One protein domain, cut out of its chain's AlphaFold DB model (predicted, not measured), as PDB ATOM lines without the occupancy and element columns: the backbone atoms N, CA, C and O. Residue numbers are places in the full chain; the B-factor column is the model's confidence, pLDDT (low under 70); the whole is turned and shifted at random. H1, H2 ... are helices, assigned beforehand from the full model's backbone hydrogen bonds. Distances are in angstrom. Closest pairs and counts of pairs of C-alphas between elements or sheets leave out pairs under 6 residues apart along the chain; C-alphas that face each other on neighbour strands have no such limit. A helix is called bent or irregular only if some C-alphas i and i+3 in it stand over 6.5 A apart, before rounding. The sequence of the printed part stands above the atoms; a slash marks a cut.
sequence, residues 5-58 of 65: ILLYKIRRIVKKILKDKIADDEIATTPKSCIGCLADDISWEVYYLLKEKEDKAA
ATOM      1  N   ILE A   5    -123.219 -40.522 -62.191       96.50
ATOM      2  CA  ILE A   5    -123.635 -39.116 -62.061       96.50
ATOM      3  C   ILE A   5    -125.162 -39.025 -62.123       96.50
ATOM      4  O   ILE A   5    -125.777 -38.314 -61.326       96.50
ATOM      5  N   LEU A   6    -125.777 -39.757 -63.054       95.50
ATOM      6  CA  LEU A   6    -127.229 -39.826 -63.166       95.50
ATOM      7  C   LEU A   6    -127.841 -40.485 -61.924       95.50
ATOM      8  O   LEU A   6    -128.742 -39.908 -61.316       95.50
ATOM      9  N   LEU A   7    -127.296 -41.624 -61.489       96.50
ATOM     10  CA  LEU A   7    -127.748 -42.316 -60.279       96.50
ATOM     11  C   LEU A   7    -127.678 -41.411 -59.036       96.50
ATOM     12  O   LEU A   7    -128.617 -41.364 -58.243       96.50
ATOM     13  N   TYR A   8    -126.611 -40.620 -58.893       96.62
ATOM     14  CA  TYR A   8    -126.478 -39.641 -57.813       96.62
ATOM     15  C   TYR A   8    -127.581 -38.572 -57.835       96.62
ATOM     16  O   TYR A   8    -128.137 -38.223 -56.789       96.62
ATOM     17  N   LYS A   9    -127.912 -38.050 -59.024       97.50
ATOM     18  CA  LYS A   9    -128.992 -37.065 -59.195       97.50
ATOM     19  C   LYS A   9    -130.350 -37.668 -58.836       97.50
ATOM     20  O   LYS A   9    -131.092 -37.041 -58.080       97.50
ATOM     21  N   ILE A  10    -130.632 -38.884 -59.307       97.94
ATOM     22  CA  ILE A  10    -131.853 -39.630 -58.970       97.94
ATOM     23  C   ILE A  10    -131.949 -39.798 -57.451       97.94
ATOM     24  O   ILE A  10    -132.930 -39.364 -56.850       97.94
ATOM     25  N   ARG A  11    -130.888 -40.300 -56.808       97.69
ATOM     26  CA  ARG A  11    -130.840 -40.499 -55.352       97.69
ATOM     27  C   ARG A  11    -131.106 -39.225 -54.563       97.69
ATOM     28  O   ARG A  11    -131.828 -39.264 -53.566       97.69
ATOM     29  N   ARG A  12    -130.552 -38.083 -54.985       97.56
ATOM     30  CA  ARG A  12    -130.829 -36.789 -54.337       97.56
ATOM     31  C   ARG A  12    -132.310 -36.418 -54.400       97.56
ATOM     32  O   ARG A  12    -132.849 -35.975 -53.388       97.56
ATOM     33  N   ILE A  13    -132.949 -36.603 -55.554       97.88
ATOM     34  CA  ILE A  13    -134.370 -36.287 -55.752       97.88
ATOM     35  C   ILE A  13    -135.245 -37.241 -54.934       97.88
ATOM     36  O   ILE A  13    -136.066 -36.781 -54.144       97.88
ATOM     37  N   VAL A  14    -135.016 -38.553 -55.042       97.81
ATOM     38  CA  VAL A  14    -135.762 -39.584 -54.301       97.81
ATOM     39  C   VAL A  14    -135.673 -39.346 -52.795       97.81
ATOM     40  O   VAL A  14    -136.689 -39.323 -52.106       97.81
ATOM     41  N   LYS A  15    -134.469 -39.087 -52.270       96.56
ATOM     42  CA  LYS A  15    -134.269 -38.820 -50.840       96.56
ATOM     43  C   LYS A  15    -134.996 -37.558 -50.373       96.56
ATOM     44  O   LYS A  15    -135.441 -37.527 -49.229       96.56
ATOM     45  N   LYS A  16    -135.095 -36.528 -51.219       97.19
ATOM     46  CA  LYS A  16    -135.869 -35.320 -50.911       97.19
ATOM     47  C   LYS A  16    -137.363 -35.646 -50.832       97.19
ATOM     48  O   LYS A  16    -137.957 -35.385 -49.799       97.19
ATOM     49  N   ILE A  17    -137.917 -36.316 -51.844       97.50
ATOM     50  CA  ILE A  17    -139.337 -36.714 -51.877       97.50
ATOM     51  C   ILE A  17    -139.706 -37.570 -50.660       97.50
ATOM     52  O   ILE A  17    -140.725 -37.322 -50.027       97.50
ATOM     53  N   LEU A  18    -138.873 -38.556 -50.310       96.19
ATOM     54  CA  LEU A  18    -139.114 -39.398 -49.135       96.19
ATOM     55  C   LEU A  18    -139.143 -38.575 -47.844       96.19
ATOM     56  O   LEU A  18    -139.997 -38.810 -47.002       96.19
ATOM     57  N   LYS A  19    -138.228 -37.613 -47.681       94.25
ATOM     58  CA  LYS A  19    -138.204 -36.743 -46.497       94.25
ATOM     59  C   LYS A  19    -139.414 -35.820 -46.428       94.25
ATOM     60  O   LYS A  19    -139.981 -35.700 -45.350       94.25
ATOM     61  N   ASP A  20    -139.784 -35.207 -47.548       97.19
ATOM     62  CA  ASP A  20    -140.928 -34.299 -47.622       97.19
ATOM     63  C   ASP A  20    -142.217 -35.068 -47.261       97.19
ATOM     64  O   ASP A  20    -142.930 -34.679 -46.347       97.19
ATOM     65  N   LYS A  21    -142.418 -36.267 -47.826       96.12
ATOM     66  CA  LYS A  21    -143.566 -37.135 -47.499       96.12
ATOM     67  C   LYS A  21    -143.598 -37.647 -46.056       96.12
ATOM     68  O   LYS A  21    -144.669 -37.920 -45.531       96.12
ATOM     69  N   ILE A  22    -142.441 -37.828 -45.418       94.88
ATOM     70  CA  ILE A  22    -142.380 -38.165 -43.987       94.88
ATOM     71  C   ILE A  22    -142.758 -36.946 -43.140       94.88
ATOM     72  O   ILE A  22    -143.419 -37.107 -42.123       94.88
ATOM     73  N   ALA A  23    -142.341 -35.741 -43.543       95.56
ATOM     74  CA  ALA A  23    -142.681 -34.505 -42.843       95.56
ATOM     75  C   ALA A  23    -144.171 -34.147 -42.966       95.56
ATOM     76  O   ALA A  23    -144.732 -33.599 -42.024       95.56
ATOM     77  N   ASP A  24    -144.800 -34.505 -44.086       96.75
ATOM     78  CA  ASP A  24    -146.241 -34.349 -44.319       96.75
ATOM     79  C   ASP A  24    -147.082 -35.488 -43.692       96.75
ATOM     80  O   ASP A  24    -148.273 -35.606 -43.976       96.75
ATOM     81  N   ASP A  25    -146.468 -36.358 -42.872       92.44
ATOM     82  CA  ASP A  25    -147.077 -37.547 -42.249       92.44
ATOM     83  C   ASP A  25    -147.738 -38.533 -43.246       92.44
ATOM     84  O   ASP A  25    -148.513 -39.412 -42.865       92.44
ATOM     85  N   GLU A  26    -147.390 -38.457 -44.537       94.62
ATOM     86  CA  GLU A  26    -147.875 -39.381 -45.573       94.62
ATOM     87  C   GLU A  26    -147.175 -40.750 -45.511       94.62
ATOM     88  O   GLU A  26    -147.713 -41.755 -45.983       94.62
ATOM     89  N   ILE A  27    -145.954 -40.804 -44.964       92.38
ATOM     90  CA  ILE A  27    -145.165 -42.034 -44.817       92.38
ATOM     91  C   ILE A  27    -144.873 -42.294 -43.340       92.38
ATOM     92  O   ILE A  27    -144.032 -41.638 -42.725       92.38
ATOM     93  N   ALA A  28    -145.487 -43.348 -42.802       90.62
ATOM     94  CA  ALA A  28    -145.151 -43.860 -41.482       90.62
ATOM     95  C   ALA A  28    -143.739 -44.473 -41.475       90.62
ATOM     96  O   ALA A  28    -143.398 -45.318 -42.308       90.62
ATOM     97  N   THR A  29    -142.918 -44.080 -40.500       92.31
ATOM     98  CA  THR A  29    -141.574 -44.635 -40.294       92.31
ATOM     99  C   THR A  29    -141.412 -45.174 -38.879       92.31
ATOM    100  O   THR A  29    -142.147 -44.818 -37.963       92.31
ATOM    101  N   THR A  30    -140.440 -46.065 -38.695       90.75
ATOM    102  CA  THR A  30    -140.041 -46.567 -37.376       90.75
ATOM    103  C   THR A  30    -138.612 -46.119 -37.070       90.75
ATOM    104  O   THR A  30    -137.851 -45.850 -38.002       90.75
ATOM    105  N   PRO A  31    -138.164 -46.131 -35.800       87.88
ATOM    106  CA  PRO A  31    -136.774 -45.813 -35.458       87.88
ATOM    107  C   PRO A  31    -135.729 -46.720 -36.131       87.88
ATOM    108  O   PRO A  31    -134.559 -46.359 -36.211       87.88
ATOM    109  N   LYS A  32    -136.136 -47.905 -36.609       92.12
ATOM    110  CA  LYS A  32    -135.271 -48.856 -37.326       92.12
ATOM    111  C   LYS A  32    -135.316 -48.683 -38.850       92.12
ATOM    112  O   LYS A  32    -134.582 -49.366 -39.558       92.12
ATOM    113  N   SER A  33    -136.178 -47.810 -39.371       89.25
ATOM    114  CA  SER A  33    -136.352 -47.623 -40.811       89.25
ATOM    115  C   SER A  33    -135.123 -46.949 -41.431       89.25
ATOM    116  O   SER A  33    -134.778 -45.814 -41.104       89.25
ATOM    117  N   CYS A  34    -134.478 -47.623 -42.386       93.00
ATOM    118  CA  CYS A  34    -133.361 -47.063 -43.143       93.00
ATOM    119  C   CYS A  34    -133.860 -46.285 -44.374       93.00
ATOM    120  O   CYS A  34    -133.944 -46.827 -45.476       93.00
ATOM    121  N   ILE A  35    -134.135 -44.985 -44.215       92.50
ATOM    122  CA  ILE A  35    -134.542 -44.107 -45.335       92.50
ATOM    123  C   ILE A  35    -133.472 -44.084 -46.438       92.50
ATOM    124  O   ILE A  35    -133.785 -43.996 -47.621       92.50
ATOM    125  N   GLY A  36    -132.192 -44.169 -46.056       92.81
ATOM    126  CA  GLY A  36    -131.080 -44.210 -47.004       92.81
ATOM    127  C   GLY A  36    -131.086 -45.452 -47.896       92.81
ATOM    128  O   GLY A  36    -130.790 -45.315 -49.077       92.81
ATOM    129  N   CYS A  37    -131.453 -46.608 -47.340       94.62
ATOM    130  CA  CYS A  37    -131.535 -47.884 -48.047       94.62
ATOM    131  C   CYS A  37    -132.727 -47.875 -49.007       94.62
ATOM    132  O   CYS A  37    -132.566 -48.128 -50.192       94.62
ATOM    133  N   LEU A  38    -133.896 -47.434 -48.524       95.12
ATOM    134  CA  LEU A  38    -135.090 -47.304 -49.360       95.12
ATOM    135  C   LEU A  38    -134.872 -46.337 -50.533       95.12
ATOM    136  O   LEU A  38    -135.299 -46.600 -51.655       95.12
ATOM    137  N   ALA A  39    -134.189 -45.216 -50.286       96.69
ATOM    138  CA  ALA A  39    -133.836 -44.285 -51.349       96.69
ATOM    139  C   ALA A  39    -132.925 -44.934 -52.400       96.69
ATOM    140  O   ALA A  39    -133.028 -44.573 -53.569       96.69
ATOM    141  N   ASP A  40    -132.054 -45.863 -52.009       96.81
ATOM    142  CA  ASP A  40    -131.121 -46.536 -52.916       96.81
ATOM    143  C   ASP A  40    -131.831 -47.547 -53.797       96.81
ATOM    144  O   ASP A  40    -131.659 -47.486 -55.015       96.81
ATOM    145  N   ASP A  41    -132.689 -48.377 -53.207       97.31
ATOM    146  CA  ASP A  41    -133.495 -49.354 -53.938       97.31
ATOM    147  C   ASP A  41    -134.353 -48.650 -55.001       97.31
ATOM    148  O   ASP A  41    -134.255 -48.947 -56.190       97.31
ATOM    149  N   ILE A  42    -135.098 -47.607 -54.608       97.69
ATOM    150  CA  ILE A  42    -135.920 -46.817 -55.542       97.69
ATOM    151  C   ILE A  42    -135.054 -46.147 -56.620       97.69
ATOM    152  O   ILE A  42    -135.456 -46.062 -57.781       97.69
ATOM    153  N   SER A  43    -133.866 -45.649 -56.263       97.81
ATOM    154  CA  SER A  43    -132.999 -44.960 -57.225       97.81
ATOM    155  C   SER A  43    -132.491 -45.883 -58.324       97.81
ATOM    156  O   SER A  43    -132.385 -45.446 -59.471       97.81
ATOM    157  N   TRP A  44    -132.186 -47.137 -57.990       97.69
ATOM    158  CA  TRP A  44    -131.778 -48.136 -58.971       97.69
ATOM    159  C   TRP A  44    -132.918 -48.508 -59.912       97.69
ATOM    160  O   TRP A  44    -132.716 -48.477 -61.125       97.69
ATOM    161  N   GLU A  45    -134.116 -48.760 -59.385       97.62
ATOM    162  CA  GLU A  45    -135.294 -49.064 -60.209       97.62
ATOM    163  C   GLU A  45    -135.603 -47.928 -61.192       97.62
ATOM    164  O   GLU A  45    -135.763 -48.146 -62.395       97.62
ATOM    165  N   VAL A  46    -135.590 -46.677 -60.719       97.00
ATOM    166  CA  VAL A  46    -135.780 -45.502 -61.584       97.00
ATOM    167  C   VAL A  46    -134.668 -45.396 -62.630       97.00
ATOM    168  O   VAL A  46    -134.949 -45.104 -63.793       97.00
ATOM    169  N   TYR A  47    -133.412 -45.631 -62.247       96.69
ATOM    170  CA  TYR A  47    -132.281 -45.599 -63.173       96.69
ATOM    171  C   TYR A  47    -132.445 -46.623 -64.304       96.69
ATOM    172  O   TYR A  47    -132.255 -46.274 -65.470       96.69
ATOM    173  N   TYR A  48    -132.842 -47.856 -63.983       94.88
ATOM    174  CA  TYR A  48    -133.065 -48.893 -64.989       94.88
ATOM    175  C   TYR A  48    -134.256 -48.576 -65.892       94.88
ATOM    176  O   TYR A  48    -134.119 -48.683 -67.107       94.88
ATOM    177  N   LEU A  49    -135.365 -48.076 -65.342       95.31
ATOM    178  CA  LEU A  49    -136.518 -47.646 -66.141       95.31
ATOM    179  C   LEU A  49    -136.176 -46.517 -67.122       95.31
ATOM    180  O   LEU A  49    -136.703 -46.475 -68.234       95.31
ATOM    181  N   LEU A  50    -135.318 -45.575 -66.721       93.69
ATOM    182  CA  LEU A  50    -134.844 -44.513 -67.611       93.69
ATOM    183  C   LEU A  50    -133.928 -45.073 -68.697       93.69
ATOM    184  O   LEU A  50    -134.111 -44.753 -69.869       93.69
ATOM    185  N   LYS A  51    -133.006 -45.957 -68.315       91.06
ATOM    186  CA  LYS A  51    -132.082 -46.598 -69.245       91.06
ATOM    187  C   LYS A  51    -132.820 -47.429 -70.302       91.06
ATOM    188  O   LYS A  51    -132.543 -47.280 -71.483       91.06
ATOM    189  N   GLU A  52    -133.817 -48.224 -69.907       89.69
ATOM    190  CA  GLU A  52    -134.646 -48.997 -70.844       89.69
ATOM    191  C   GLU A  52    -135.375 -48.113 -71.864       89.69
ATOM    192  O   GLU A  52    -135.576 -48.515 -73.012       89.69
ATOM    193  N   LYS A  53    -135.793 -46.909 -71.459       88.62
ATOM    194  CA  LYS A  53    -136.426 -45.939 -72.361       88.62
ATOM    195  C   LYS A  53    -135.422 -45.320 -73.328       88.62
ATOM    196  O   LYS A  53    -135.764 -45.155 -74.494       88.62
ATOM    197  N   GLU A  54    -134.217 -44.995 -72.863       86.56
ATOM    198  CA  GLU A  54    -133.133 -44.509 -73.726       86.56
ATOM    199  C   GLU A  54    -132.718 -45.575 -74.750       86.56
ATOM    200  O   GLU A  54    -132.647 -45.275 -75.940       86.56
ATOM    201  N   ASP A  55    -132.541 -46.827 -74.318       84.25
ATOM    202  CA  ASP A  55    -132.165 -47.947 -75.191       84.25
ATOM    203  C   ASP A  55    -133.241 -48.226 -76.262       84.25
ATOM    204  O   ASP A  55    -132.912 -48.503 -77.413       84.25
ATOM    205  N   LYS A  56    -134.535 -48.099 -75.931       78.31
ATOM    206  CA  LYS A  56    -135.639 -48.229 -76.908       78.31
ATOM    207  C   LYS A  56    -135.776 -47.036 -77.857       78.31
ATOM    208  O   LYS A  56    -136.379 -47.183 -78.917       78.31
ATOM    209  N   ALA A  57    -135.287 -45.862 -77.467       72.81
ATOM    210  CA  ALA A  57    -135.335 -44.651 -78.283       72.81
ATOM    211  C   ALA A  57    -134.118 -44.511 -79.214       72.81
ATOM    212  O   ALA A  57    -134.139 -43.680 -80.123       72.81
ATOM    213  N   ALA A  58    -133.064 -45.302 -79.002       68.44
ATOM    214  CA  ALA A  58    -131.885 -45.290 -79.850       68.44
ATOM    215  C   ALA A  58    -132.185 -45.935 -81.221       68.44
ATOM    216  O   ALA A  58    -132.790 -47.010 -81.274       68.44
TER     217      ALA A  58
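AT A GLANCE: This is residues 5 to 58 of the 65 residues of an uncharacterized protein of Candidatus Aminicenantes bacterium (UniProt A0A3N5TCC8). Two long helices, H2 and H1, cross as a skewed X at 48 degrees, running opposite ways, with a long looping link that joins the end of H1 to the start of H2. Beyond the crossing, the last part of H2, residues 51 to 57, sticks out as a free arm at one end of the rod, and residues 28 to 34 of the link stick out at the other. The printed part has 54 residues with two named helices, H1 then H2 along the chain, and no named strand; the class is all helix. The whole is loose, with a radius of gyration of the C-alphas of 13.3 A, and spans 44 by 19 by 16 A.

HOW THE PARTS SIT: The longest helix is H2, residues 35 to 57. It touches H1, residues 5 to 23, with 18 pairs of C-alphas within 8 A. Their closest C-alphas, those of Ser 43 and Arg 11, are 5.3 A apart. The centres of the two helices are 12.1 A apart. Their lines stand at a steep tilt of 48 degrees, and they run opposite ways. In H1 and H2 every O i to N i+4 pair is within hydrogen-bond range.

IN THESE COORDINATES: H2 has 23 residues and measures 33.0 A from C-alpha 35 at (-134.542, -44.107, -45.335) to C-alpha 57 at (-135.335, -44.651, -78.283). H1 has 19 residues and measures 27.4 A, from C-alpha 5 at (-123.635, -39.116, -62.061) to C-alpha 23. Neither helix is bent.

THE WHOLE: The two C-alphas farthest apart, those of Pro 31 and Ala 58, are 44.7 A apart. The link from H1 to H2 is long, with 11 residues. Without the stretches that stand free, residues 28 to 34 and 51 to 58, the body spans 29 by 16 by 14 A. The printed part has no cut. The mean pLDDT of the printed part is 93.4, and residue 58 is under 70.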